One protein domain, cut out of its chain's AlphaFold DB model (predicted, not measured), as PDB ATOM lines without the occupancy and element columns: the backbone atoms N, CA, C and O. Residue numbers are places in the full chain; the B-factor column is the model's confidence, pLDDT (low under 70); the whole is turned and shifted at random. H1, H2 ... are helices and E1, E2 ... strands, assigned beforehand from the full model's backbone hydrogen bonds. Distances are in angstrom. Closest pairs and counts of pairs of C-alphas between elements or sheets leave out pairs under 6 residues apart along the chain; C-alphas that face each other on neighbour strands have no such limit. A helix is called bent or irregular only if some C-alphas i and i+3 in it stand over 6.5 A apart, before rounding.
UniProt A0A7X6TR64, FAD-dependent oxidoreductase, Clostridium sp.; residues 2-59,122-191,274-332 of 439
ATOM      1  N   TYR A   2      29.123 -12.018  -6.903       87.38
ATOM      2  CA  TYR A   2      29.858 -13.183  -7.411       87.38
ATOM      3  C   TYR A   2      29.925 -13.183  -8.950       87.38
ATOM      4  O   TYR A   2      29.131 -12.505  -9.600       87.38
ATOM      5  N   ASN A   3      30.847 -13.940  -9.547       89.62
ATOM      6  CA  ASN A   3      30.991 -14.103 -11.002       89.62
ATOM      7  C   ASN A   3      29.913 -15.026 -11.623       89.62
ATOM      8  O   ASN A   3      30.215 -16.056 -12.228       89.62
ATOM      9  N   LEU A   4      28.644 -14.652 -11.463       93.50
ATOM     10  CA  LEU A   4      27.487 -15.371 -11.996       93.50
ATOM     11  C   LEU A   4      26.895 -14.638 -13.204       93.50
ATOM     12  O   LEU A   4      26.859 -13.411 -13.236       93.50
ATOM     13  N   ASN A   5      26.386 -15.398 -14.177       94.81
ATOM     14  CA  ASN A   5      25.533 -14.860 -15.234       94.81
ATOM     15  C   ASN A   5      24.078 -14.911 -14.751       94.81
ATOM     16  O   ASN A   5      23.538 -16.001 -14.551       94.81
ATOM     17  N   ILE A   6      23.484 -13.742 -14.520       96.81
ATOM     18  CA  ILE A   6      22.170 -13.596 -13.891       96.81
ATOM     19  C   ILE A   6      21.221 -12.919 -14.880       96.81
ATOM     20  O   ILE A   6      21.550 -11.892 -15.477       96.81
ATOM     21  N   GLY A   7      20.027 -13.492 -15.017       97.38
ATOM     22  CA  GLY A   7      18.911 -12.891 -15.734       97.38
ATOM     23  C   GLY A   7      17.694 -12.743 -14.825       97.38
ATOM     24  O   GLY A   7      17.405 -13.646 -14.043       97.38
ATOM     25  N   VAL A   8      16.980 -11.625 -14.951       97.81
ATOM     26  CA  VAL A   8      15.712 -11.352 -14.258       97.81
ATOM     27  C   VAL A   8      14.605 -11.253 -15.300       97.81
ATOM     28  O   VAL A   8      14.760 -10.555 -16.302       97.81
ATOM     29  N   ILE A   9      13.498 -11.958 -15.072       97.81
ATOM     30  CA  ILE A   9      12.311 -11.943 -15.934       97.81
ATOM     31  C   ILE A   9      11.173 -11.303 -15.140       97.81
ATOM     32  O   ILE A   9      10.818 -11.801 -14.075       97.81
ATOM     33  N   GLU A  10      10.625 -10.209 -15.662       95.12
ATOM     34  CA  GLU A  10       9.565  -9.410 -15.045       95.12
ATOM     35  C   GLU A  10       8.438  -9.211 -16.066       95.12
ATOM     36  O   GLU A  10       8.676  -8.812 -17.208       95.12
ATOM     37  N   LYS A  11       7.198  -9.498 -15.657       93.81
ATOM     38  CA  LYS A  11       6.007  -9.425 -16.519       93.81
ATOM     39  C   LYS A  11       5.577  -7.982 -16.801       93.81
ATOM     40  O   LYS A  11       4.886  -7.747 -17.792       93.81
ATOM     41  N   ASN A  12       5.950  -7.056 -15.924       92.44
ATOM     42  CA  ASN A  12       5.538  -5.659 -15.917       92.44
ATOM     43  C   ASN A  12       6.524  -4.756 -16.691       92.44
ATOM     44  O   ASN A  12       7.573  -5.216 -17.155       92.44
ATOM     45  N   PHE A  13       6.175  -3.476 -16.875       91.75
ATOM     46  CA  PHE A  13       7.021  -2.508 -17.601       91.75
ATOM     47  C   PHE A  13       8.207  -2.008 -16.776       91.75
ATOM     48  O   PHE A  13       9.124  -1.392 -17.324       91.75
ATOM     49  N   ASP A  14       8.154  -2.225 -15.468       90.75
ATOM     50  CA  ASP A  14       9.129  -1.764 -14.499       90.75
ATOM     51  C   ASP A  14       9.236  -2.771 -13.348       90.75
ATOM     52  O   ASP A  14       8.337  -3.585 -13.116       90.75
ATOM     53  N   VAL A  15      10.337  -2.700 -12.608       90.62
ATOM     54  CA  VAL A  15      10.478  -3.444 -11.355       90.62
ATOM     55  C   VAL A  15       9.615  -2.799 -10.270       90.62
ATOM     56  O   VAL A  15       9.414  -1.584 -10.258       90.62
ATOM     57  N   ALA A  16       9.118  -3.612  -9.334       85.88
ATOM     58  CA  ALA A  16       8.340  -3.152  -8.179       85.88
ATOM     59  C   ALA A  16       7.044  -2.380  -8.517       85.88
ATOM     60  O   ALA A  16       6.550  -1.611  -7.691       85.88
ATOM     61  N   GLU A  17       6.452  -2.610  -9.695       86.06
ATOM     62  CA  GLU A  17       5.160  -2.013 -10.084       86.06
ATOM     63  C   GLU A  17       4.021  -2.419  -9.124       86.06
ATOM     64  O   GLU A  17       3.142  -1.612  -8.826       86.06
ATOM     65  N   ASP A  18       4.096  -3.628  -8.552       80.56
ATOM     66  CA  ASP A  18       3.112  -4.166  -7.600       80.56
ATOM     67  C   ASP A  18       3.206  -3.524  -6.189       80.56
ATOM     68  O   ASP A  18       2.322  -3.726  -5.353       80.56
ATOM     69  N   VAL A  19       4.254  -2.739  -5.897       80.94
ATOM     70  CA  VAL A  19       4.404  -2.020  -4.615       80.94
ATOM     71  C   VAL A  19       3.416  -0.857  -4.554       80.94
ATOM     72  O   VAL A  19       3.213  -0.155  -5.544       80.94
ATOM     73  N   ALA A  20       2.839  -0.587  -3.382       74.25
ATOM     74  CA  ALA A  20       1.899   0.518  -3.210       74.25
ATOM     75  C   ALA A  20       2.507   1.892  -3.569       74.25
ATOM     76  O   ALA A  20       3.644   2.215  -3.226       74.25
ATOM     77  N   LEU A  21       1.688   2.730  -4.210       73.81
ATOM     78  CA  LEU A  21       2.022   4.079  -4.690       73.81
ATOM     79  C   LEU A  21       2.578   5.032  -3.619       73.81
ATOM     80  O   LEU A  21       3.326   5.948  -3.944       73.81
ATOM     81  N   PHE A  22       2.220   4.834  -2.349       72.69
ATOM     82  CA  PHE A  22       2.591   5.716  -1.231       72.69
ATOM     83  C   PHE A  22       4.082   5.721  -0.921       72.69
ATOM     84  O   PHE A  22       4.566   6.619  -0.236       72.69
ATOM     85  N   ASN A  23       4.790   4.707  -1.426       72.75
ATOM     86  CA  ASN A  23       6.233   4.593  -1.368       72.75
ATOM     87  C   ASN A  23       6.822   4.778   0.045       72.75
ATOM     88  O   ASN A  23       7.860   5.414   0.235       72.75
ATOM     89  N   SER A  24       6.113   4.275   1.053       86.12
ATOM     90  CA  SER A  24       6.515   4.300   2.457       86.12
ATOM     91  C   SER A  24       5.876   3.116   3.177       86.12
ATOM     92  O   SER A  24       4.680   2.872   3.020       86.12
ATOM     93  N   THR A  25       6.676   2.380   3.935       90.19
ATOM     94  CA  THR A  25       6.243   1.274   4.798       90.19
ATOM     95  C   THR A  25       6.965   1.369   6.135       90.19
ATOM     96  O   THR A  25       8.017   2.005   6.240       90.19
ATOM     97  N   VAL A  26       6.402   0.732   7.157       94.19
ATOM     98  CA  VAL A  26       6.994   0.711   8.493       94.19
ATOM     99  C   VAL A  26       8.121  -0.317   8.550       94.19
ATOM    100  O   VAL A  26       7.926  -1.489   8.222       94.19
ATOM    101  N   ILE A  27       9.270   0.132   9.050       95.88
ATOM    102  CA  ILE A  27      10.321  -0.717   9.593       95.88
ATOM    103  C   ILE A  27       9.979  -1.045  11.054       95.88
ATOM    104  O   ILE A  27       9.865  -0.161  11.906       95.88
ATOM    105  N   LEU A  28       9.761  -2.327  11.314       95.94
ATOM    106  CA  LEU A  28       9.323  -2.926  12.564       95.94
ATOM    107  C   LEU A  28      10.531  -3.283  13.427       95.94
ATOM    108  O   LEU A  28      11.559  -3.720  12.930       95.94
ATOM    109  N   ASP A  29      10.348  -3.197  14.739       95.19
ATOM    110  CA  ASP A  29      11.313  -3.634  15.755       95.19
ATOM    111  C   ASP A  29      11.119  -5.101  16.185       95.19
ATOM    112  O   ASP A  29      11.861  -5.621  17.015       95.19
ATOM    113  N   GLY A  30      10.088  -5.765  15.653       95.06
ATOM    114  CA  GLY A  30       9.777  -7.161  15.936       95.06
ATOM    115  C   GLY A  30       9.006  -7.423  17.238       95.06
ATOM    116  O   GLY A  30       8.677  -8.579  17.506       95.06
ATOM    117  N   LYS A  31       8.657  -6.402  18.038       95.81
ATOM    118  CA  LYS A  31       7.952  -6.602  19.328       95.81
ATOM    119  C   LYS A  31       6.579  -7.275  19.160       95.81
ATOM    120  O   LYS A  31       6.197  -8.138  19.952       95.81
ATOM    121  N   ASP A  32       5.875  -6.924  18.084       93.88
ATOM    122  CA  ASP A  32       4.523  -7.399  17.772       93.88
ATOM    123  C   ASP A  32       4.516  -8.705  16.953       93.88
ATOM    124  O   ASP A  32       3.456  -9.263  16.679       93.88
ATOM    125  N   ILE A  33       5.689  -9.216  16.564       94.19
ATOM    126  CA  ILE A  33       5.812 -10.383  15.686       94.19
ATOM    127  C   ILE A  33       5.727 -11.668  16.504       94.19
ATOM    128  O   ILE A  33       6.538 -11.902  17.400       94.19
ATOM    129  N   GLU A  34       4.738 -12.506  16.207       90.75
ATOM    130  CA  GLU A  34       4.525 -13.760  16.938       90.75
ATOM    131  C   GLU A  34       5.436 -14.891  16.459       90.75
ATOM    132  O   GLU A  34       5.917 -15.662  17.284       90.75
ATOM    133  N   ASP A  35       5.703 -14.963  15.155       91.00
ATOM    134  CA  ASP A  35       6.592 -15.966  14.573       91.00
ATOM    135  C   ASP A  35       8.064 -15.655  14.885       91.00
ATOM    136  O   ASP A  35       8.598 -14.616  14.491       91.00
ATOM    137  N   GLU A  36       8.735 -16.571  15.582       91.81
ATOM    138  CA  GLU A  36      10.106 -16.359  16.054       91.81
ATOM    139  C   GLU A  36      11.108 -16.264  14.896       91.81
ATOM    140  O   GLU A  36      12.038 -15.461  14.939       91.81
ATOM    141  N   ARG A  37      10.893 -17.019  13.811       91.12
ATOM    142  CA  ARG A  37      11.775 -16.960  12.639       91.12
ATOM    143  C   ARG A  37      11.706 -15.595  11.956       91.12
ATOM    144  O   ARG A  37      12.746 -15.035  11.610       91.12
ATOM    145  N   THR A  38      10.502 -15.059  11.779       93.31
ATOM    146  CA  THR A  38      10.287 -13.719  11.222       93.31
ATOM    147  C   THR A  38      10.904 -12.655  12.126       93.31
ATOM    148  O   THR A  38      11.546 -11.741  11.619       93.31
ATOM    149  N   PHE A  39      10.783 -12.785  13.453       94.94
ATOM    150  CA  PHE A  39      11.457 -11.885  14.395       94.94
ATOM    151  C   PHE A  39      12.985 -11.881  14.209       94.94
ATOM    152  O   PHE A  39      13.572 -10.808  14.068       94.94
ATOM    153  N   GLU A  40      13.622 -13.053  14.135       94.44
ATOM    154  CA  GLU A  40      15.076 -13.146  13.930       94.44
ATOM    155  C   GLU A  40      15.516 -12.529  12.592       94.44
ATOM    156  O   GLU A  40      16.516 -11.812  12.533       94.44
ATOM    157  N   LEU A  41      14.742 -12.731  11.519       94.75
ATOM    158  CA  LEU A  41      15.010 -12.086  10.228       94.75
ATOM    159  C   LEU A  41      14.919 -10.553  10.312       94.75
ATOM    160  O   LEU A  41      15.761  -9.863   9.738       94.75
ATOM    161  N   ILE A  42      13.926 -10.025  11.036       95.69
ATOM    162  CA  ILE A  42      13.760  -8.579  11.248       95.69
ATOM    163  C   ILE A  42      14.946  -8.010  12.018       95.69
ATOM    164  O   ILE A  42      15.495  -6.979  11.634       95.69
ATOM    165  N   LYS A  43      15.378  -8.697  13.077       95.19
ATOM    166  CA  LYS A  43      16.531  -8.290  13.879       95.19
ATOM    167  C   LYS A  43      17.800  -8.178  13.028       95.19
ATOM    168  O   LYS A  43      18.448  -7.136  13.052       95.19
ATOM    169  N   ILE A  44      18.107  -9.203  12.226       94.06
ATOM    170  CA  ILE A  44      19.266  -9.194  11.314       94.06
ATOM    171  C   ILE A  44      19.150  -8.057  10.288       94.06
ATOM    172  O   ILE A  44      20.139  -7.395   9.975       94.06
ATOM    173  N   ASN A  45      17.947  -7.819   9.759       94.31
ATOM    174  CA  ASN A  45      17.708  -6.746   8.799       94.31
ATOM    175  C   ASN A  45      17.955  -5.360   9.421       94.31
ATOM    176  O   ASN A  45      18.653  -4.549   8.816       94.31
ATOM    177  N   LEU A  46      17.453  -5.101  10.635       93.31
ATOM    178  CA  LEU A  46      17.652  -3.835  11.357       93.31
ATOM    179  C   LEU A  46      19.129  -3.519  11.609       93.31
ATOM    180  O   LEU A  46      19.544  -2.380  11.423       93.31
ATOM    181  N   GLU A  47      19.930  -4.519  11.988       91.75
ATOM    182  CA  GLU A  47      21.372  -4.353  12.226       91.75
ATOM    183  C   GLU A  47      22.132  -3.877  10.975       91.75
ATOM    184  O   GLU A  47      23.200  -3.273  11.083       91.75
ATOM    185  N   LYS A  48      21.586  -4.140   9.782       91.44
ATOM    186  CA  LYS A  48      22.210  -3.814   8.491       91.44
ATOM    187  C   LYS A  48      21.598  -2.599   7.819       91.44
ATOM    188  O   LYS A  48      22.273  -1.974   7.004       91.44
ATOM    189  N   LEU A  49      20.342  -2.285   8.127       91.06
ATOM    190  CA  LEU A  49      19.563  -1.331   7.350       91.06
ATOM    191  C   LEU A  49      20.167   0.073   7.366       91.06
ATOM    192  O   LEU A  49      20.232   0.688   6.309       91.06
ATOM    193  N   ASP A  50      20.682   0.530   8.512       89.25
ATOM    194  CA  ASP A  50      21.374   1.822   8.622       89.25
ATOM    195  C   ASP A  50      22.525   1.908   7.605       89.25
ATOM    196  O   ASP A  50      22.554   2.773   6.732       89.25
ATOM    197  N   ARG A  51      23.430   0.925   7.648       90.81
ATOM    198  CA  ARG A  51      24.586   0.861   6.752       90.81
ATOM    199  C   ARG A  51      24.171   0.738   5.285       90.81
ATOM    200  O   ARG A  51      24.757   1.397   4.434       90.81
ATOM    201  N   LEU A  52      23.191  -0.115   4.988       89.00
ATOM    202  CA  LEU A  52      22.688  -0.292   3.625       89.00
ATOM    203  C   LEU A  52      22.056   0.995   3.099       89.00
ATOM    204  O   LEU A  52      22.244   1.314   1.931       89.00
ATOM    205  N   SER A  53      21.336   1.737   3.942       90.06
ATOM    206  CA  SER A  53      20.724   2.998   3.535       90.06
ATOM    207  C   SER A  53      21.762   4.048   3.153       90.06
ATOM    208  O   SER A  53      21.621   4.663   2.097       90.06
ATOM    209  N   ASP A  54      22.850   4.153   3.919       89.00
ATOM    210  CA  ASP A  54      23.958   5.067   3.631       89.00
ATOM    211  C   ASP A  54      24.751   4.642   2.383       89.00
ATOM    212  O   ASP A  54      25.106   5.466   1.542       89.00
ATOM    213  N   GLU A  55      25.053   3.344   2.246       88.56
ATOM    214  CA  GLU A  55      25.842   2.826   1.119       88.56
ATOM    215  C   GLU A  55      25.099   2.933  -0.220       88.56
ATOM    216  O   GLU A  55      25.733   3.148  -1.259       88.56
ATOM    217  N   LEU A  56      23.774   2.770  -0.194       87.62
ATOM    218  CA  LEU A  56      22.923   2.691  -1.380       87.62
ATOM    219  C   LEU A  56      22.151   3.989  -1.670       87.62
ATOM    220  O   LEU A  56      21.494   4.056  -2.708       87.62
ATOM    221  N   ASP A  57      22.249   5.002  -0.799       87.50
ATOM    222  CA  ASP A  57      21.483   6.257  -0.872       87.50
ATOM    223  C   ASP A  57      19.964   6.003  -0.934       87.50
ATOM    224  O   ASP A  57      19.249   6.446  -1.840       87.50
ATOM    225  N   LEU A  58      19.477   5.193   0.012       88.81
ATOM    226  CA  LEU A  58      18.066   4.819   0.118       88.81
ATOM    227  C   LEU A  58      17.333   5.736   1.085       88.81
ATOM    228  O   LEU A  58      17.837   6.041   2.166       88.81
ATOM    229  N   PHE A  59      16.076   6.060   0.774       88.00
ATOM    230  CA  PHE A  59      15.207   6.655   1.786       88.00
ATOM    231  C   PHE A  59      14.890   5.639   2.893       88.00
ATOM    232  O   PHE A  59      14.046   4.750   2.727       88.00
ATOM    233  N   SER A 122      11.247   3.454   1.951       90.94
ATOM    234  CA  SER A 122      10.629   3.462   0.629       90.94
ATOM    235  C   SER A 122      10.893   2.134  -0.107       90.94
ATOM    236  O   SER A 122      11.984   1.950  -0.650       90.94
ATOM    237  N   PRO A 123       9.925   1.192  -0.190       89.38
ATOM    238  CA  PRO A 123      10.183  -0.119  -0.801       89.38
ATOM    239  C   PRO A 123      10.462  -0.034  -2.301       89.38
ATOM    240  O   PRO A 123      11.245  -0.809  -2.846       89.38
ATOM    241  N   TYR A 124       9.841   0.929  -2.986       88.75
ATOM    242  CA  TYR A 124      10.085   1.132  -4.407       88.75
ATOM    243  C   TYR A 124      11.478   1.720  -4.670       88.75
ATOM    244  O   TYR A 124      12.150   1.288  -5.606       88.75
ATOM    245  N   ASP A 125      11.946   2.665  -3.847       88.81
ATOM    246  CA  ASP A 125      13.315   3.188  -3.964       88.81
ATOM    247  C   ASP A 125      14.345   2.094  -3.656       88.81
ATOM    248  O   ASP A 125      15.299   1.935  -4.415       88.81
ATOM    249  N   TYR A 126      14.086   1.252  -2.646       90.69
ATOM    250  CA  TYR A 126      14.889   0.055  -2.373       90.69
ATOM    251  C   TYR A 126      14.974  -0.858  -3.603       90.69
ATOM    252  O   TYR A 126      16.062  -1.147  -4.102       90.69
ATOM    253  N   ALA A 127      13.831  -1.288  -4.140       91.62
ATOM    254  CA  ALA A 127      13.797  -2.232  -5.252       91.62
ATOM    255  C   ALA A 127      14.420  -1.666  -6.540       91.62
ATOM    256  O   ALA A 127      15.174  -2.366  -7.219       91.62
ATOM    257  N   THR A 128      14.136  -0.404  -6.875       91.25
ATOM    258  CA  THR A 128      14.706   0.237  -8.072       91.25
ATOM    259  C   THR A 128      16.204   0.474  -7.941       91.25
ATOM    260  O   THR A 128      16.926   0.222  -8.899       91.25
ATOM    261  N   THR A 129      16.691   0.858  -6.761       92.38
ATOM    262  CA  THR A 129      18.130   1.004  -6.496       92.38
ATOM    263  C   THR A 129      18.859  -0.328  -6.634       92.38
ATOM    264  O   THR A 129      19.872  -0.410  -7.328       92.38
ATOM    265  N   MET A 130      18.305  -1.406  -6.072       93.19
ATOM    266  CA  MET A 130      18.878  -2.746  -6.226       93.19
ATOM    267  C   MET A 130      18.887  -3.204  -7.692       93.19
ATOM    268  O   MET A 130      19.855  -3.822  -8.136       93.19
ATOM    269  N   ALA A 131      17.844  -2.883  -8.464       94.50
ATOM    270  CA  ALA A 131      17.777  -3.208  -9.888       94.50
ATOM    271  C   ALA A 131      18.756  -2.380 -10.740       94.50
ATOM    272  O   ALA A 131      19.385  -2.933 -11.642       94.50
ATOM    273  N   GLU A 132      18.915  -1.087 -10.443       94.12
ATOM    274  CA  GLU A 132      19.898  -0.189 -11.063       94.12
ATOM    275  C   GLU A 132      21.319  -0.724 -10.856       94.12
ATOM    276  O   GLU A 132      22.036  -0.973 -11.826       94.12
ATOM    277  N   ILE A 133      21.674  -1.021  -9.604       94.00
ATOM    278  CA  ILE A 133      22.977  -1.593  -9.252       94.00
ATOM    279  C   ILE A 133      23.174  -2.934  -9.952       94.00
ATOM    280  O   ILE A 133      24.229  -3.173 -10.533       94.00
ATOM    281  N   ALA A 134      22.175  -3.820  -9.941       94.69
ATOM    282  CA  ALA A 134      22.259  -5.102 -10.633       94.69
ATOM    283  C   ALA A 134      22.500  -4.929 -12.145       94.69
ATOM    284  O   ALA A 134      23.340  -5.633 -12.714       94.69
ATOM    285  N   TYR A 135      21.804  -3.987 -12.785       94.94
ATOM    286  CA  TYR A 135      21.939  -3.694 -14.210       94.94
ATOM    287  C   TYR A 135      23.348  -3.212 -14.562       94.94
ATOM    288  O   TYR A 135      23.981  -3.794 -15.446       94.94
ATOM    289  N   ASP A 136      23.876  -2.227 -13.830       93.19
ATOM    290  CA  ASP A 136      25.239  -1.702 -14.035       93.19
ATOM    291  C   ASP A 136      26.305  -2.783 -13.820       93.19
ATOM    292  O   ASP A 136      27.395  -2.767 -14.390       93.19
ATOM    293  N   ASN A 137      25.940  -3.806 -13.055       93.81
ATOM    294  CA  ASN A 137      26.745  -4.977 -12.782       93.81
ATOM    295  C   ASN A 137      26.546  -6.140 -13.768       93.81
ATOM    296  O   ASN A 137      27.083  -7.230 -13.527       93.81
ATOM    297  N   GLY A 138      25.839  -5.927 -14.877       93.81
ATOM    298  CA  GLY A 138      25.709  -6.881 -15.979       93.81
ATOM    299  C   GLY A 138      24.571  -7.892 -15.831       93.81
ATOM    300  O   GLY A 138      24.523  -8.862 -16.591       93.81
ATOM    301  N   VAL A 139      23.652  -7.698 -14.878       96.38
ATOM    302  CA  VAL A 139      22.426  -8.505 -14.811       96.38
ATOM    303  C   VAL A 139      21.538  -8.181 -16.011       96.38
ATOM    304  O   VAL A 139      21.257  -7.022 -16.311       96.38
ATOM    305  N   SER A 140      21.074  -9.218 -16.705       96.56
ATOM    306  CA  SER A 140      20.203  -9.065 -17.872       96.56
ATOM    307  C   SER A 140      18.733  -9.033 -17.465       96.56
ATOM    308  O   SER A 140      18.192 -10.043 -17.020       96.56
ATOM    309  N   PHE A 141      18.054  -7.909 -17.681       97.31
ATOM    310  CA  PHE A 141      16.622  -7.778 -17.401       97.31
ATOM    311  C   PHE A 141      15.767  -8.031 -18.651       97.31
ATOM    312  O   PHE A 141      16.054  -7.533 -19.741       97.31
ATOM    313  N   ARG A 142      14.694  -8.807 -18.482       96.88
ATOM    314  CA  ARG A 142      13.657  -9.090 -19.481       96.88
ATOM    315  C   ARG A 142      12.317  -8.606 -18.938       96.88
ATOM    316  O   ARG A 142      11.617  -9.355 -18.266       96.88
ATOM    317  N   LEU A 143      12.014  -7.335 -19.193       94.88
ATOM    318  CA  LEU A 143      10.743  -6.711 -18.827       94.88
ATOM    319  C   LEU A 143       9.634  -7.099 -19.818       94.88
ATOM    320  O   LEU A 143       9.896  -7.549 -20.945       94.88
ATOM    321  N   GLU A 144       8.385  -6.899 -19.406       94.06
ATOM    322  CA  GLU A 144       7.183  -7.260 -20.161       94.06
ATOM    323  C   GLU A 144       7.140  -8.745 -20.576       94.06
ATOM    324  O   GLU A 144       6.552  -9.107 -21.604       94.06
ATOM    325  N   GLU A 145       7.828  -9.619 -19.848       96.25
ATOM    326  CA  GLU A 145       7.982 -11.032 -20.167       96.25
ATOM    327  C   GLU A 145       7.513 -11.882 -18.987       96.25
ATOM    328  O   GLU A 145       8.038 -11.801 -17.884       96.25
ATOM    329  N   GLN A 146       6.493 -12.705 -19.215       95.75
ATOM    330  CA  GLN A 146       5.877 -13.512 -18.170       95.75
ATOM    331  C   GLN A 146       6.336 -14.958 -18.299       95.75
ATOM    332  O   GLN A 146       6.163 -15.573 -19.354       95.75
ATOM    333  N   VAL A 147       6.871 -15.515 -17.212       97.56
ATOM    334  CA  VAL A 147       7.131 -16.954 -17.100       97.56
ATOM    335  C   VAL A 147       5.801 -17.703 -17.106       97.56
ATOM    336  O   VAL A 147       4.915 -17.412 -16.310       97.56
ATOM    337  N   THR A 148       5.669 -18.662 -18.015       96.94
ATOM    338  CA  THR A 148       4.474 -19.496 -18.175       96.94
ATOM    339  C   THR A 148       4.698 -20.925 -17.702       96.94
ATOM    340  O   THR A 148       3.734 -21.591 -17.339       96.94
ATOM    341  N   ASP A 149       5.946 -21.407 -17.689       97.44
ATOM    342  CA  ASP A 149       6.267 -22.737 -17.174       97.44
ATOM    343  C   ASP A 149       7.738 -22.883 -16.766       97.44
ATOM    344  O   ASP A 149       8.631 -22.249 -17.340       97.44
ATOM    345  N   ILE A 150       7.995 -23.776 -15.808       97.12
ATOM    346  CA  ILE A 150       9.333 -24.160 -15.345       97.12
ATOM    347  C   ILE A 150       9.392 -25.683 -15.246       97.12
ATOM    348  O   ILE A 150       8.526 -26.308 -14.632       97.12
ATOM    349  N   LEU A 151      10.433 -26.275 -15.837       95.12
ATOM    350  CA  LEU A 151      10.647 -27.721 -15.884       95.12
ATOM    351  C   LEU A 151      12.118 -28.080 -15.624       95.12
ATOM    352  O   LEU A 151      13.002 -27.397 -16.150       95.12
ATOM    353  N   PRO A 152      12.409 -29.178 -14.904       93.88
ATOM    354  CA  PRO A 152      13.772 -29.677 -14.773       93.88
ATOM    355  C   PRO A 152      14.306 -30.206 -16.113       93.88
ATOM    356  O   PRO A 152      13.569 -30.759 -16.934       93.88
ATOM    357  N   LEU A 153      15.613 -30.062 -16.332       92.56
ATOM    358  CA  LEU A 153      16.309 -30.632 -17.485       92.56
ATOM    359  C   LEU A 153      16.909 -32.013 -17.151       92.56
ATOM    360  O   LEU A 153      17.445 -32.193 -16.058       92.56
ATOM    361  N   PRO A 154      16.940 -32.971 -18.104       85.88
ATOM    362  CA  PRO A 154      17.454 -34.327 -17.856       85.88
ATOM    363  C   PRO A 154      18.916 -34.406 -17.394       85.88
ATOM    364  O   PRO A 154      19.315 -35.388 -16.780       85.88
ATOM    365  N   ARG A 155      19.737 -33.395 -17.715       81.38
ATOM    366  CA  ARG A 155      21.174 -33.338 -17.382       81.38
ATOM    367  C   ARG A 155      21.498 -32.293 -16.304       81.38
ATOM    368  O   ARG A 155      22.647 -31.874 -16.191       81.38
ATOM    369  N   GLY A 156      20.494 -31.884 -15.528       84.19
ATOM    370  CA  GLY A 156      20.612 -30.854 -14.497       84.19
ATOM    371  C   GLY A 156      20.306 -29.446 -15.009       84.19
ATOM    372  O   GLY A 156      20.458 -29.144 -16.195       84.19
ATOM    373  N   GLY A 157      19.861 -28.588 -14.089       91.88
ATOM    374  CA  GLY A 157      19.338 -27.260 -14.388       91.88
ATOM    375  C   GLY A 157      17.857 -27.272 -14.764       91.88
ATOM    376  O   GLY A 157      17.162 -28.284 -14.673       91.88
ATOM    377  N   MET A 158      17.389 -26.114 -15.207       96.00
ATOM    378  CA  MET A 158      15.987 -25.786 -15.414       96.00
ATOM    379  C   MET A 158      15.774 -25.190 -16.799       96.00
ATOM    380  O   MET A 158      16.609 -24.447 -17.322       96.00
ATOM    381  N   LYS A 159      14.615 -25.488 -17.375       97.12
ATOM    382  CA  LYS A 159      14.061 -24.809 -18.538       97.12
ATOM    383  C   LYS A 159      12.970 -23.861 -18.065       97.12
ATOM    384  O   LYS A 159      12.028 -24.293 -17.406       97.12
ATOM    385  N   VAL A 160      13.078 -22.599 -18.462       98.06
ATOM    386  CA  VAL A 160      12.084 -21.559 -18.182       98.06
ATOM    387  C   VAL A 160      11.421 -21.183 -19.500       98.06
ATOM    388  O   VAL A 160      12.096 -20.767 -20.443       98.06
ATOM    389  N   THR A 161      10.108 -21.370 -19.592       98.25
ATOM    390  CA  THR A 161       9.304 -20.958 -20.749       98.25
ATOM    391  C   THR A 161       8.562 -19.683 -20.392       98.25
ATOM    392  O   THR A 161       8.013 -19.572 -19.299       98.25
ATOM    393  N   THR A 162       8.545 -18.723 -21.310       98.06
ATOM    394  CA  THR A 162       7.808 -17.471 -21.153       98.06
ATOM    395  C   THR A 162       6.820 -17.287 -22.300       98.06
ATOM    396  O   THR A 162       6.763 -18.081 -23.243       98.06
ATOM    397  N   ASN A 163       6.040 -16.211 -22.247       97.06
ATOM    398  CA  ASN A 163       5.195 -15.778 -23.357       97.06
ATOM    399  C   ASN A 163       5.980 -15.259 -24.583       97.06
ATOM    400  O   ASN A 163       5.363 -15.030 -25.623       97.06
ATOM    401  N   LYS A 164       7.303 -15.059 -24.480       97.62
ATOM    402  CA  LYS A 164       8.150 -14.521 -25.561       97.62
ATOM    403  C   LYS A 164       9.264 -15.476 -26.000       97.62
ATOM    404  O   LYS A 164       9.564 -15.540 -27.186       97.62
ATOM    405  N   ASN A 165       9.877 -16.209 -25.072       97.38
ATOM    406  CA  ASN A 165      11.108 -16.969 -25.284       97.38
ATOM    407  C   ASN A 165      11.165 -18.253 -24.438       97.38
ATOM    408  O   ASN A 165      10.260 -18.605 -23.678       97.38
ATOM    409  N   LYS A 166      12.270 -18.987 -24.599       97.62
ATOM    410  CA  LYS A 166      12.654 -20.125 -23.760       97.62
ATOM    411  C   LYS A 166      14.099 -19.938 -23.319       97.62
ATOM    412  O   LYS A 166      14.959 -19.661 -24.151       97.62
ATOM    413  N   TYR A 167      14.358 -20.161 -22.038       97.44
ATOM    414  CA  TYR A 167      15.683 -20.062 -21.438       97.44
ATOM    415  C   TYR A 167      16.067 -21.368 -20.759       97.44
ATOM    416  O   TYR A 167      15.218 -22.192 -20.402       97.44
ATOM    417  N   THR A 168      17.366 -21.528 -20.548       96.88
ATOM    418  CA  THR A 168      17.922 -22.547 -19.667       96.88
ATOM    419  C   THR A 168      18.757 -21.869 -18.594       96.88
ATOM    420  O   THR A 168      19.456 -20.891 -18.859       96.88
ATOM    421  N   ALA A 169      18.673 -22.375 -17.371       96.88
ATOM    422  CA  ALA A 169      19.425 -21.858 -16.237       96.88
ATOM    423  C   ALA A 169      19.887 -23.015 -15.355       96.88
ATOM    424  O   ALA A 169      19.218 -24.041 -15.261       96.88
ATOM    425  N   ARG A 170      21.036 -22.864 -14.694       96.00
ATOM    426  CA  ARG A 170      21.486 -23.862 -13.712       96.00
ATOM    427  C   ARG A 170      20.666 -23.795 -12.428       96.00
ATOM    428  O   ARG A 170      20.409 -24.835 -11.835       96.00
ATOM    429  N   VAL A 171      20.274 -22.586 -12.036       96.94
ATOM    430  CA  VAL A 171      19.411 -22.306 -10.891       96.94
ATOM    431  C   VAL A 171      18.338 -21.313 -11.325       96.94
ATOM    432  O   VAL A 171      18.635 -20.365 -12.050       96.94
ATOM    433  N   VAL A 172      17.107 -21.537 -10.885       97.69
ATOM    434  CA  VAL A 172      15.977 -20.618 -10.978       97.69
ATOM    435  C   VAL A 172      15.580 -20.250  -9.559       97.69
ATOM    436  O   VAL A 172      15.179 -21.116  -8.781       97.69
ATOM    437  N   LEU A 173      15.702 -18.962  -9.242       96.81
ATOM    438  CA  LEU A 173      15.173 -18.375  -8.022       96.81
ATOM    439  C   LEU A 173      13.804 -17.779  -8.338       96.81
ATOM    440  O   LEU A 173      13.699 -16.811  -9.092       96.81
ATOM    441  N   ARG A 174      12.750 -18.379  -7.794       95.19
ATOM    442  CA  ARG A 174      11.383 -17.893  -7.952       95.19
ATOM    443  C   ARG A 174      11.018 -16.998  -6.772       95.19
ATOM    444  O   ARG A 174      11.125 -17.426  -5.630       95.19
ATOM    445  N   THR A 175      10.518 -15.803  -7.066       92.81
ATOM    446  CA  THR A 175      10.018 -14.828  -6.078       92.81
ATOM    447  C   THR A 175       8.540 -14.476  -6.287       92.81
ATOM    448  O   THR A 175       8.006 -13.594  -5.625       92.81
ATOM    449  N   THR A 176       7.858 -15.160  -7.212       90.00
ATOM    450  CA  THR A 176       6.431 -14.964  -7.501       90.00
ATOM    451  C   THR A 176       5.546 -15.887  -6.665       90.00
ATOM    452  O   THR A 176       5.947 -16.993  -6.293       90.00
ATOM    453  N   PHE A 177       4.300 -15.471  -6.443       83.81
ATOM    454  CA  PHE A 177       3.308 -16.211  -5.663       83.81
ATOM    455  C   PHE A 177       1.987 -16.359  -6.425       83.81
ATOM    456  O   PHE A 177       1.553 -15.429  -7.100       83.81
ATOM    457  N   GLY A 178       1.319 -17.498  -6.255       81.56
ATOM    458  CA  GLY A 178       0.035 -17.844  -6.867       81.56
ATOM    459  C   GLY A 178       0.151 -18.480  -8.255       81.56
ATOM    460  O   GLY A 178      -0.870 -18.811  -8.855       81.56
ATOM    461  N   GLU A 179       1.369 -18.667  -8.767       84.19
ATOM    462  CA  GLU A 179       1.603 -19.257 -10.086       84.19
ATOM    463  C   GLU A 179       1.618 -20.789 -10.014       84.19
ATOM    464  O   GLU A 179       2.024 -21.402  -9.021       84.19
ATOM    465  N   LYS A 180       1.171 -21.427 -11.098       86.38
ATOM    466  CA  LYS A 180       1.087 -22.888 -11.214       86.38
ATOM    467  C   LYS A 180       2.000 -23.355 -12.345       86.38
ATOM    468  O   LYS A 180       1.580 -23.397 -13.497       86.38
ATOM    469  N   PHE A 181       3.233 -23.721 -12.005       91.44
ATOM    470  CA  PHE A 181       4.202 -24.275 -12.952       91.44
ATOM    471  C   PHE A 181       4.197 -25.805 -12.908       91.44
ATOM    472  O   PHE A 181       3.745 -26.420 -11.938       91.44
ATOM    473  N   SER A 182       4.712 -26.440 -13.960       91.94
ATOM    474  CA  SER A 182       4.792 -27.901 -14.042       91.94
ATOM    475  C   SER A 182       5.716 -28.502 -12.984       91.94
ATOM    476  O   SER A 182       5.424 -29.586 -12.490       91.94
ATOM    477  N   ILE A 183       6.810 -27.815 -12.622       90.56
ATOM    478  CA  ILE A 183       7.716 -28.268 -11.555       90.56
ATOM    479  C   ILE A 183       7.039 -28.273 -10.184       90.56
ATOM    480  O   ILE A 183       7.211 -29.209  -9.411       90.56
ATOM    481  N   LYS A 184       6.281 -27.218  -9.884       86.25
ATOM    482  CA  LYS A 184       5.606 -27.035  -8.610       86.25
ATOM    483  C   LYS A 184       4.445 -26.073  -8.792       86.25
ATOM    484  O   LYS A 184       4.577 -25.020  -9.419       86.25
ATOM    485  N   LYS A 185       3.312 -26.454  -8.215       83.38
ATOM    486  CA  LYS A 185       2.135 -25.603  -8.101       83.38
ATOM    487  C   LYS A 185       2.114 -25.030  -6.701       83.38
ATOM    488  O   LYS A 185       2.323 -25.777  -5.744       83.38
ATOM    489  N   ASP A 186       1.826 -23.743  -6.593       76.12
ATOM    490  CA  ASP A 186       1.531 -23.178  -5.287       76.12
ATOM    491  C   ASP A 186       0.273 -23.852  -4.739       76.12
ATOM    492  O   ASP A 186      -0.682 -24.122  -5.481       76.12
ATOM    493  N   LEU A 187       0.302 -24.148  -3.440       68.50
ATOM    494  CA  LEU A 187      -0.907 -24.511  -2.717       68.50
ATOM    495  C   LEU A 187      -1.903 -23.360  -2.869       68.50
ATOM    496  O   LEU A 187      -1.502 -22.196  -2.942       68.50
ATOM    497  N   ASP A 188      -3.194 -23.682  -2.945       63.38
ATOM    498  CA  ASP A 188      -4.208 -22.638  -2.972       63.38
ATOM    499  C   ASP A 188      -4.040 -21.807  -1.691       63.38
ATOM    500  O   ASP A 188      -4.146 -22.320  -0.576       63.38
ATOM    501  N   SER A 189      -3.664 -20.540  -1.867       58.22
ATOM    502  CA  SER A 189      -3.356 -19.651  -0.756       58.22
ATOM    503  C   SER A 189      -4.568 -19.519   0.147       58.22
ATOM    504  O   SER A 189      -5.688 -19.372  -0.363       58.22
ATOM    505  N   ILE A 190      -4.356 -19.481   1.462       59.56
ATOM    506  CA  ILE A 190      -5.412 -19.046   2.369       59.56
ATOM    507  C   ILE A 190      -5.771 -17.630   1.922       59.56
ATOM    508  O   ILE A 190      -4.909 -16.757   1.800       59.56
ATOM    509  N   SER A 191      -7.033 -17.418   1.547       59.91
ATOM    510  CA  SER A 191      -7.454 -16.088   1.121       59.91
ATOM    511  C   SER A 191      -7.200 -15.114   2.273       59.91
ATOM    512  O   SER A 191      -7.512 -15.435   3.419       59.91
ATOM    513  N   SER A 274      -0.290 -12.458   5.662       87.19
ATOM    514  CA  SER A 274       0.493 -12.871   6.829       87.19
ATOM    515  C   SER A 274       0.984 -14.311   6.682       87.19
ATOM    516  O   SER A 274       1.103 -15.023   7.675       87.19
ATOM    517  N   GLU A 275       1.209 -14.758   5.442       85.69
ATOM    518  CA  GLU A 275       1.759 -16.089   5.180       85.69
ATOM    519  C   GLU A 275       3.181 -16.180   5.752       85.69
ATOM    520  O   GLU A 275       3.922 -15.193   5.678       85.69
ATOM    521  N   PRO A 276       3.602 -17.326   6.308       85.81
ATOM    522  CA  PRO A 276       4.967 -17.500   6.791       85.81
ATOM    523  C   PRO A 276       6.005 -17.181   5.711       85.81
ATOM    524  O   PRO A 276       5.873 -17.602   4.560       85.81
ATOM    525  N   ILE A 277       7.062 -16.463   6.093       90.62
ATOM    526  CA  ILE A 277       8.171 -16.163   5.187       90.62
ATOM    527  C   ILE A 277       9.120 -17.358   5.187       90.62
ATOM    528  O   ILE A 277       9.735 -17.676   6.204       90.62
ATOM    529  N   THR A 278       9.226 -18.041   4.050       89.56
ATOM    530  CA  THR A 278      10.012 -19.272   3.928       89.56
ATOM    531  C   THR A 278      10.743 -19.348   2.593       89.56
ATOM    532  O   THR A 278      10.321 -18.770   1.590       89.56
ATOM    533  N   ILE A 279      11.846 -20.097   2.575       93.38
ATOM    534  CA  ILE A 279      12.486 -20.537   1.338       93.38
ATOM    535  C   ILE A 279      12.182 -22.020   1.174       93.38
ATOM    536  O   ILE A 279      12.597 -22.848   1.982       93.38
ATOM    537  N   ASP A 280      11.440 -22.351   0.129       92.25
ATOM    538  CA  ASP A 280      11.173 -23.724  -0.255       92.25
ATOM    539  C   ASP A 280      12.351 -24.291  -1.050       92.25
ATOM    540  O   ASP A 280      12.711 -23.812  -2.133       92.25
ATOM    541  N   THR A 281      12.937 -25.339  -0.479       94.38
ATOM    542  CA  THR A 281      14.128 -26.015  -0.984       94.38
ATOM    543  C   THR A 281      13.848 -27.437  -1.475       94.38
ATOM    544  O   THR A 281      14.802 -28.183  -1.699       94.38
ATOM    545  N   GLU A 282      12.582 -27.840  -1.661       93.00
ATOM    546  CA  GLU A 282      12.208 -29.203  -2.095       93.00
ATOM    547  C   GLU A 282      12.976 -29.637  -3.357       93.00
ATOM    548  O   GLU A 282      13.536 -30.733  -3.408       93.00
ATOM    549  N   TYR A 283      13.087 -28.733  -4.336       92.62
ATOM    550  CA  TYR A 283      13.796 -28.954  -5.602       92.62
ATOM    551  C   TYR A 283      15.114 -28.173  -5.702       92.62
ATOM    552  O   TYR A 283      15.666 -28.035  -6.801       92.62
ATOM    553  N   ALA A 284      15.660 -27.701  -4.571       93.06
ATOM    554  CA  ALA A 284      16.882 -26.895  -4.553       93.06
ATOM    555  C   ALA A 284      18.027 -27.632  -5.246       93.06
ATOM    556  O   ALA A 284      18.608 -27.090  -6.173       93.06
ATOM    557  N   LYS A 285      18.242 -28.923  -4.949       90.88
ATOM    558  CA  LYS A 285      19.285 -29.755  -5.587       90.88
ATOM    559  C   LYS A 285      19.198 -29.814  -7.118       90.88
ATOM    560  O   LYS A 285      20.224 -29.970  -7.778       90.88
ATOM    561  N   ASN A 286      18.001 -29.683  -7.693       90.75
ATOM    562  CA  ASN A 286      17.796 -29.648  -9.144       90.75
ATOM    563  C   ASN A 286      18.018 -28.250  -9.746       90.75
ATOM    564  O   ASN A 286      18.082 -28.121 -10.968       90.75
ATOM    565  N   GLY A 287      18.167 -27.229  -8.900       94.06
ATOM    566  CA  GLY A 287      18.331 -25.832  -9.268       94.06
ATOM    567  C   GLY A 287      17.026 -25.042  -9.230       94.06
ATOM    568  O   GLY A 287      16.878 -24.122 -10.023       94.06
ATOM    569  N   TYR A 288      16.051 -25.399  -8.391       95.75
ATOM    570  CA  TYR A 288      14.834 -24.602  -8.201       95.75
ATOM    571  C   TYR A 288      14.691 -24.230  -6.733       95.75
ATOM    572  O   TYR A 288      14.547 -25.101  -5.878       95.75
ATOM    573  N   ILE A 289      14.738 -22.931  -6.463       96.25
ATOM    574  CA  ILE A 289      14.603 -22.349  -5.130       96.25
ATOM    575  C   ILE A 289      13.417 -21.397  -5.195       96.25
ATOM    576  O   ILE A 289      13.360 -20.542  -6.081       96.25
ATOM    577  N   HIS A 290      12.465 -21.533  -4.277       94.69
ATOM    578  CA  HIS A 290      11.272 -20.690  -4.263       94.69
ATOM    579  C   HIS A 290      11.187 -19.909  -2.960       94.69
ATOM    580  O   HIS A 290      10.980 -20.470  -1.891       94.69
ATOM    581  N   ILE A 291      11.339 -18.593  -3.062       93.50
ATOM    582  CA  ILE A 291      11.113 -17.669  -1.958       93.50
ATOM    583  C   ILE A 291       9.609 -17.408  -1.859       93.50
ATOM    584  O   ILE A 291       9.001 -16.834  -2.765       93.50
ATOM    585  N   GLN A 292       9.019 -17.812  -0.739       88.62
ATOM    586  CA  GLN A 292       7.624 -17.569  -0.396       88.62
ATOM    587  C   GLN A 292       7.572 -16.492   0.687       88.62
ATOM    588  O   GLN A 292       7.812 -16.764   1.859       88.62
ATOM    589  N   ALA A 293       7.288 -15.253   0.285       87.50
ATOM    590  CA  ALA A 293       7.337 -14.092   1.176       87.50
ATOM    591  C   ALA A 293       6.116 -13.172   1.016       87.50
ATOM    592  O   ALA A 293       6.230 -11.950   1.063       87.50
ATOM    593  N   LYS A 294       4.924 -13.747   0.805       87.12
ATOM    594  CA  LYS A 294       3.683 -12.968   0.716       87.12
ATOM    595  C   LYS A 294       3.202 -12.575   2.115       87.12
ATOM    596  O   LYS A 294       2.291 -13.177   2.674       87.12
ATOM    597  N   ASN A 295       3.862 -11.580   2.693       89.25
ATOM    598  CA  ASN A 295       3.696 -11.176   4.083       89.25
ATOM    599  C   ASN A 295       3.855  -9.653   4.215       89.25
ATOM    600  O   ASN A 295       4.705  -9.064   3.553       89.25
ATOM    601  N   PHE A 296       3.069  -9.019   5.087       88.31
ATOM    602  CA  PHE A 296       3.158  -7.585   5.389       88.31
ATOM    603  C   PHE A 296       4.547  -7.140   5.882       88.31
ATOM    604  O   PHE A 296       4.918  -5.984   5.718       88.31
ATOM    605  N   ALA A 297       5.317  -8.050   6.479       91.25
ATOM    606  CA  ALA A 297       6.655  -7.800   6.995       91.25
ATOM    607  C   ALA A 297       7.766  -8.079   5.966       91.25
ATOM    608  O   ALA A 297       8.934  -8.075   6.341       91.25
ATOM    609  N   VAL A 298       7.455  -8.320   4.684       90.94
ATOM    610  CA  VAL A 298       8.477  -8.676   3.680       90.94
ATOM    611  C   VAL A 298       9.588  -7.629   3.573       90.94
ATOM    612  O   VAL A 298      10.761  -7.992   3.602       90.94
ATOM    613  N   ASP A 299       9.235  -6.341   3.583       90.75
ATOM    614  CA  ASP A 299      10.190  -5.222   3.528       90.75
ATOM    615  C   ASP A 299      11.133  -5.187   4.745       90.75
ATOM    616  O   ASP A 299      12.219  -4.614   4.694       90.75
ATOM    617  N   ASN A 300      10.733  -5.839   5.838       94.12
ATOM    618  CA  ASN A 300      11.457  -5.877   7.102       94.12
ATOM    619  C   ASN A 300      12.458  -7.030   7.193       94.12
ATOM    620  O   ASN A 300      13.191  -7.112   8.171       94.12
ATOM    621  N   VAL A 301      12.483  -7.930   6.208       94.12
ATOM    622  CA  VAL A 301      13.344  -9.124   6.221       94.12
ATOM    623  C   VAL A 301      14.213  -9.252   4.973       94.12
ATOM    624  O   VAL A 301      14.956 -10.223   4.855       94.12
ATOM    625  N   LEU A 302      14.127  -8.303   4.031       91.44
ATOM    626  CA  LEU A 302      14.734  -8.416   2.699       91.44
ATOM    627  C   LEU A 302      16.237  -8.700   2.745       91.44
ATOM    628  O   LEU A 302      16.698  -9.563   1.998       91.44
ATOM    629  N   SER A 303      17.001  -8.013   3.602       90.44
ATOM    630  CA  SER A 303      18.453  -8.211   3.683       90.44
ATOM    631  C   SER A 303      18.798  -9.627   4.149       90.44
ATOM    632  O   SER A 303      19.543 -10.331   3.471       90.44
ATOM    633  N   ALA A 304      18.184 -10.075   5.246       92.75
ATOM    634  CA  ALA A 304      18.416 -11.403   5.807       92.75
ATOM    635  C   ALA A 304      17.953 -12.522   4.853       92.75
ATOM    636  O   ALA A 304      18.693 -13.460   4.577       92.75
ATOM    637  N   LEU A 305      16.762 -12.378   4.264       93.69
ATOM    638  CA  LEU A 305      16.219 -13.331   3.294       93.69
ATOM    639  C   LEU A 305      17.080 -13.428   2.023       93.69
ATOM    640  O   LEU A 305      17.188 -14.497   1.421       93.69
ATOM    641  N   THR A 306      17.695 -12.316   1.609       92.62
ATOM    642  CA  THR A 306      18.613 -12.291   0.462       92.62
ATOM    643  C   THR A 306      19.877 -13.094   0.745       92.62
ATOM    644  O   THR A 306      20.341 -13.804  -0.143       92.62
ATOM    645  N   GLU A 307      20.431 -13.019   1.954       91.62
ATOM    646  CA  GLU A 307      21.628 -13.784   2.327       91.62
ATOM    647  C   GLU A 307      21.368 -15.287   2.308       91.62
ATOM    648  O   GLU A 307      22.091 -16.009   1.618       91.62
ATOM    649  N   ASP A 308      20.273 -15.730   2.935       93.56
ATOM    650  CA  ASP A 308      19.847 -17.133   2.911       93.56
ATOM    651  C   ASP A 308      19.685 -17.642   1.464       93.56
ATOM    652  O   ASP A 308      20.142 -18.728   1.097       93.56
ATOM    653  N   ALA A 309      19.054 -16.840   0.599       94.81
ATOM    654  CA  ALA A 309      18.870 -17.193  -0.805       94.81
ATOM    655  C   ALA A 309      20.198 -17.245  -1.579       94.81
ATOM    656  O   ALA A 309      20.375 -18.109  -2.440       94.81
ATOM    657  N   VAL A 310      21.133 -16.335  -1.292       94.00
ATOM    658  CA  VAL A 310      22.457 -16.306  -1.924       94.00
ATOM    659  C   VAL A 310      23.261 -17.547  -1.553       94.00
ATOM    660  O   VAL A 310      23.845 -18.148  -2.452       94.00
ATOM    661  N   GLU A 311      23.263 -17.968  -0.287       93.88
ATOM    662  CA  GLU A 311      23.948 -19.195   0.145       93.88
ATOM    663  C   GLU A 311      23.448 -20.417  -0.634       93.88
ATOM    664  O   GLU A 311      24.242 -21.124  -1.262       93.88
ATOM    665  N   LEU A 312      22.126 -20.586  -0.718       95.38
ATOM    666  CA  LEU A 312      21.508 -21.677  -1.476       95.38
ATOM    667  C   LEU A 312      21.852 -21.628  -2.965       95.38
ATOM    668  O   LEU A 312      22.067 -22.665  -3.588       95.38
ATOM    669  N   VAL A 313      21.912 -20.437  -3.566       95.31
ATOM    670  CA  VAL A 313      22.334 -20.293  -4.965       95.31
ATOM    671  C   VAL A 313      23.793 -20.721  -5.124       95.31
ATOM    672  O   VAL A 313      24.112 -21.431  -6.079       95.31
ATOM    673  N   LEU A 314      24.683 -20.321  -4.212       94.62
ATOM    674  CA  LEU A 314      26.120 -20.586  -4.303       94.62
ATOM    675  C   LEU A 314      26.480 -22.065  -4.185       94.62
ATOM    676  O   LEU A 314      27.438 -22.478  -4.833       94.62
ATOM    677  N   ASP A 315      25.682 -22.884  -3.500       94.06
ATOM    678  CA  ASP A 315      25.870 -24.345  -3.459       94.06
ATOM    679  C   ASP A 315      25.881 -24.990  -4.857       94.06
ATOM    680  O   ASP A 315      26.480 -26.047  -5.088       94.06
ATOM    681  N   HIS A 316      25.269 -24.327  -5.841       94.06
ATOM    682  CA  HIS A 316      25.258 -24.782  -7.226       94.06
ATOM    683  C   HIS A 316      26.445 -24.288  -8.046       94.06
ATOM    684  O   HIS A 316      26.606 -24.738  -9.179       94.06
ATOM    685  N   PHE A 317      27.290 -23.390  -7.547       93.75
ATOM    686  CA  PHE A 317      28.352 -22.780  -8.341       93.75
ATOM    687  C   PHE A 317      29.689 -22.784  -7.605       93.75
ATOM    688  O   PHE A 317      29.791 -22.530  -6.418       93.75
ATOM    689  N   LYS A 318      30.779 -22.949  -8.357       91.50
ATOM    690  CA  LYS A 318      32.121 -22.596  -7.865       91.50
ATOM    691  C   LYS A 318      32.363 -21.102  -8.080       91.50
ATOM    692  O   LYS A 318      33.276 -20.719  -8.813       91.50
ATOM    693  N   ALA A 319      31.463 -20.282  -7.545       91.69
ATOM    694  CA  ALA A 319      31.487 -18.849  -7.770       91.69
ATOM    695  C   ALA A 319      32.580 -18.191  -6.920       91.69
ATOM    696  O   ALA A 319      32.886 -18.627  -5.813       91.69
ATOM    697  N   LYS A 320      33.182 -17.135  -7.455       90.81
ATOM    698  CA  LYS A 320      34.165 -16.295  -6.772       90.81
ATOM    699  C   LYS A 320      33.607 -14.882  -6.642       90.81
ATOM    700  O   LYS A 320      32.851 -14.467  -7.527       90.81
ATOM    701  N   PRO A 321      33.976 -14.139  -5.587       90.06
ATOM    702  CA  PRO A 321      33.693 -12.715  -5.516       90.06
ATOM    703  C   PRO A 321      34.166 -11.990  -6.783       90.06
ATOM    704  O   PRO A 321      35.206 -12.330  -7.350       90.06
ATOM    705  N   ASN A 322      33.374 -11.026  -7.244       88.62
ATOM    706  CA  ASN A 322      33.739 -10.144  -8.345       88.62
ATOM    707  C   ASN A 322      34.394  -8.877  -7.773       88.62
ATOM    708  O   ASN A 322      33.737  -8.150  -7.030       88.62
ATOM    709  N   ASN A 323      35.657  -8.632  -8.129       86.12
ATOM    710  CA  ASN A 323      36.426  -7.477  -7.659       86.12
ATOM    711  C   ASN A 323      36.000  -6.159  -8.326       86.12
ATOM    712  O   ASN A 323      36.218  -5.103  -7.748       86.12
ATOM    713  N   ASP A 324      35.347  -6.228  -9.487       88.81
ATOM    714  CA  ASP A 324      34.872  -5.066 -10.248       88.81
ATOM    715  C   ASP A 324      33.394  -4.754  -9.930       88.81
ATOM    716  O   ASP A 324      32.626  -4.325 -10.790       88.81
ATOM    717  N   PHE A 325      32.937  -5.081  -8.715       90.88
ATOM    718  CA  PHE A 325      31.568  -4.796  -8.289       90.88
ATOM    719  C   PHE A 325      31.401  -3.311  -7.978       90.88
ATOM    720  O   PHE A 325      32.011  -2.815  -7.034       90.88
ATOM    721  N   GLU A 326      30.515  -2.641  -8.710       89.19
ATOM    722  CA  GLU A 326      30.066  -1.298  -8.348       89.19
ATOM    723  C   GLU A 326      28.861  -1.407  -7.413       89.19
ATOM    724  O   GLU A 326      27.793  -1.861  -7.818       89.19
ATOM    725  N   GLY A 327      29.051  -1.070  -6.140       87.69
ATOM    726  CA  GLY A 327      28.025  -1.219  -5.109       87.69
ATOM    727  C   GLY A 327      27.116  -0.008  -4.957       87.69
ATOM    728  O   GLY A 327      26.154  -0.089  -4.201       87.69
ATOM    729  N   LYS A 328      27.419   1.103  -5.635       86.75
ATOM    730  CA  LYS A 328      26.682   2.352  -5.476       86.75
ATOM    731  C   LYS A 328      25.730   2.590  -6.630       86.75
ATOM    732  O   LYS A 328      26.022   2.313  -7.791       86.75
ATOM    733  N   ARG A 329      24.592   3.181  -6.291       87.25
ATOM    734  CA  ARG A 329      23.669   3.736  -7.269       87.25
ATOM    735  C   ARG A 329      24.330   4.900  -8.007       87.25
ATOM    736  O   ARG A 329      25.035   5.712  -7.407       87.25
ATOM    737  N   ARG A 330      24.032   5.040  -9.299       87.12
ATOM    738  CA  ARG A 330      24.302   6.278 -10.036       87.12
ATOM    739  C   ARG A 330      23.626   7.463  -9.331       87.12
ATOM    740  O   ARG A 330      22.417   7.445  -9.119       87.12
ATOM    741  N   GLN A 331      24.395   8.512  -9.042       87.38
ATOM    742  CA  GLN A 331      23.854   9.752  -8.486       87.38
ATOM    743  C   GLN A 331      22.833  10.395  -9.432       87.38
ATOM    744  O   GLN A 331      23.006  10.410 -10.656       87.38
ATOM    745  N   PHE A 332      21.787  10.960  -8.843       89.44
ATOM    746  CA  PHE A 332      20.756  11.730  -9.525       89.44
ATOM    747  C   PHE A 332      20.375  12.923  -8.650       89.44
ATOM    748  O   PHE A 332      20.613  12.934  -7.446       89.44
TER     749      PHE A 332
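Overview. This is residues 2 to 59, 122 to 191 and 274 to 332 of the 439 residues of the protein "FAD-dependent oxidoreductase" of Clostridium sp. (UniProt A0A7X6TR64). Two small three-stranded sheets, E4-E5-E6 and E7-E9-E8, come together near Met 158 and Val 172; H3 covers one face of the second, and residues 41 to 49 of H1 touch residues 302 to 305 of H3 at about a right angle. H2 lies close to H1, with its residues 131 to 135 near the short strand pair E1-E3. The printed part has 187 residues with three named helices and nine named strands, in the order E1 E2 H1 H2 E3 E4 E5 E6 E7 E8 E9 H3; the class is mixed, helices and strands, with under half of the residues in named elements. E4-E5-E6 is antiparallel, E7-E9-E8 mixed and E1-E3 parallel. The whole is compact, with a radius of gyration of the C-alphas of 16.9 A and spans of 46 by 42 by 33 A.

Arrangement. E1, residues 7 to 9, is parallel to E3, residues 140 to 142, with N 8 and O 140 2.9 A apart. E2, residues 25 to 27, pairs with no named strand. H1, residues 36 to 56, is close to but not clearly touching H2, residues 123 to 136; their closest C-alphas, Leu 56 and Thr 129, are 7.2 A apart. E4, residues 147 to 152, E5, residues 158 to 162, and E6, residues 166 to 169, form a meander, each strand the antiparallel neighbour of the one before: N 159 and O 151 are 2.8 A apart, N 160 and O 167 2.9 A. E9, residues 288 to 292, is parallel to E7, residues 172 to 174, with N 174 and O 289 2.8 A apart, and forms a hairpin with E8, residues 278 to 280, with N 280 and O 290 2.8 A apart. The closest C-alphas of E5 and E7, Met 158 and Val 172, are 6.8 A apart. H3, residues 302 to 314, is on the sheet E7 E9 E8, giving two layers, helix on one face of a sheet; its height over the sheet is 9.0 A, and it runs along E9 at 11 degrees on the local plane. H1 and H3 touch, about perpendicular at 85 degrees; their closest C-alphas, Asn 45 and Ser 303, are 5.4 A apart. Every O i to N i+4 pair is within hydrogen-bond range in H2 and H3; in H1, 14 of 17 are.

Along the chain. E1 begins at C-alpha 7 (18.911, -12.891, -15.734). H1 is 28.8 A long, H2 20.1 A, E4 14.5 A, E5 13.0 A, E9 12.7 A and H3 18.1 A. H1 is irregular, with C-alphas 47 and 50 7.1 A apart, and has a kink of 47 degrees near residue 50. H3 ends at C-alpha 314 (26.120, -20.586, -4.303).

Size, cuts and confidence. The two farthest C-alphas, Lys 31 and Pro 154, are 47.3 A apart. Residues 60 to 121 and 192 to 273 are not printed; the gaps are 5.7 A and 10.3 A between C-alphas. The link from E1 to E2 is long. Residues 187 to 191 have pLDDT under 70; the mean of the printed part is 90.8.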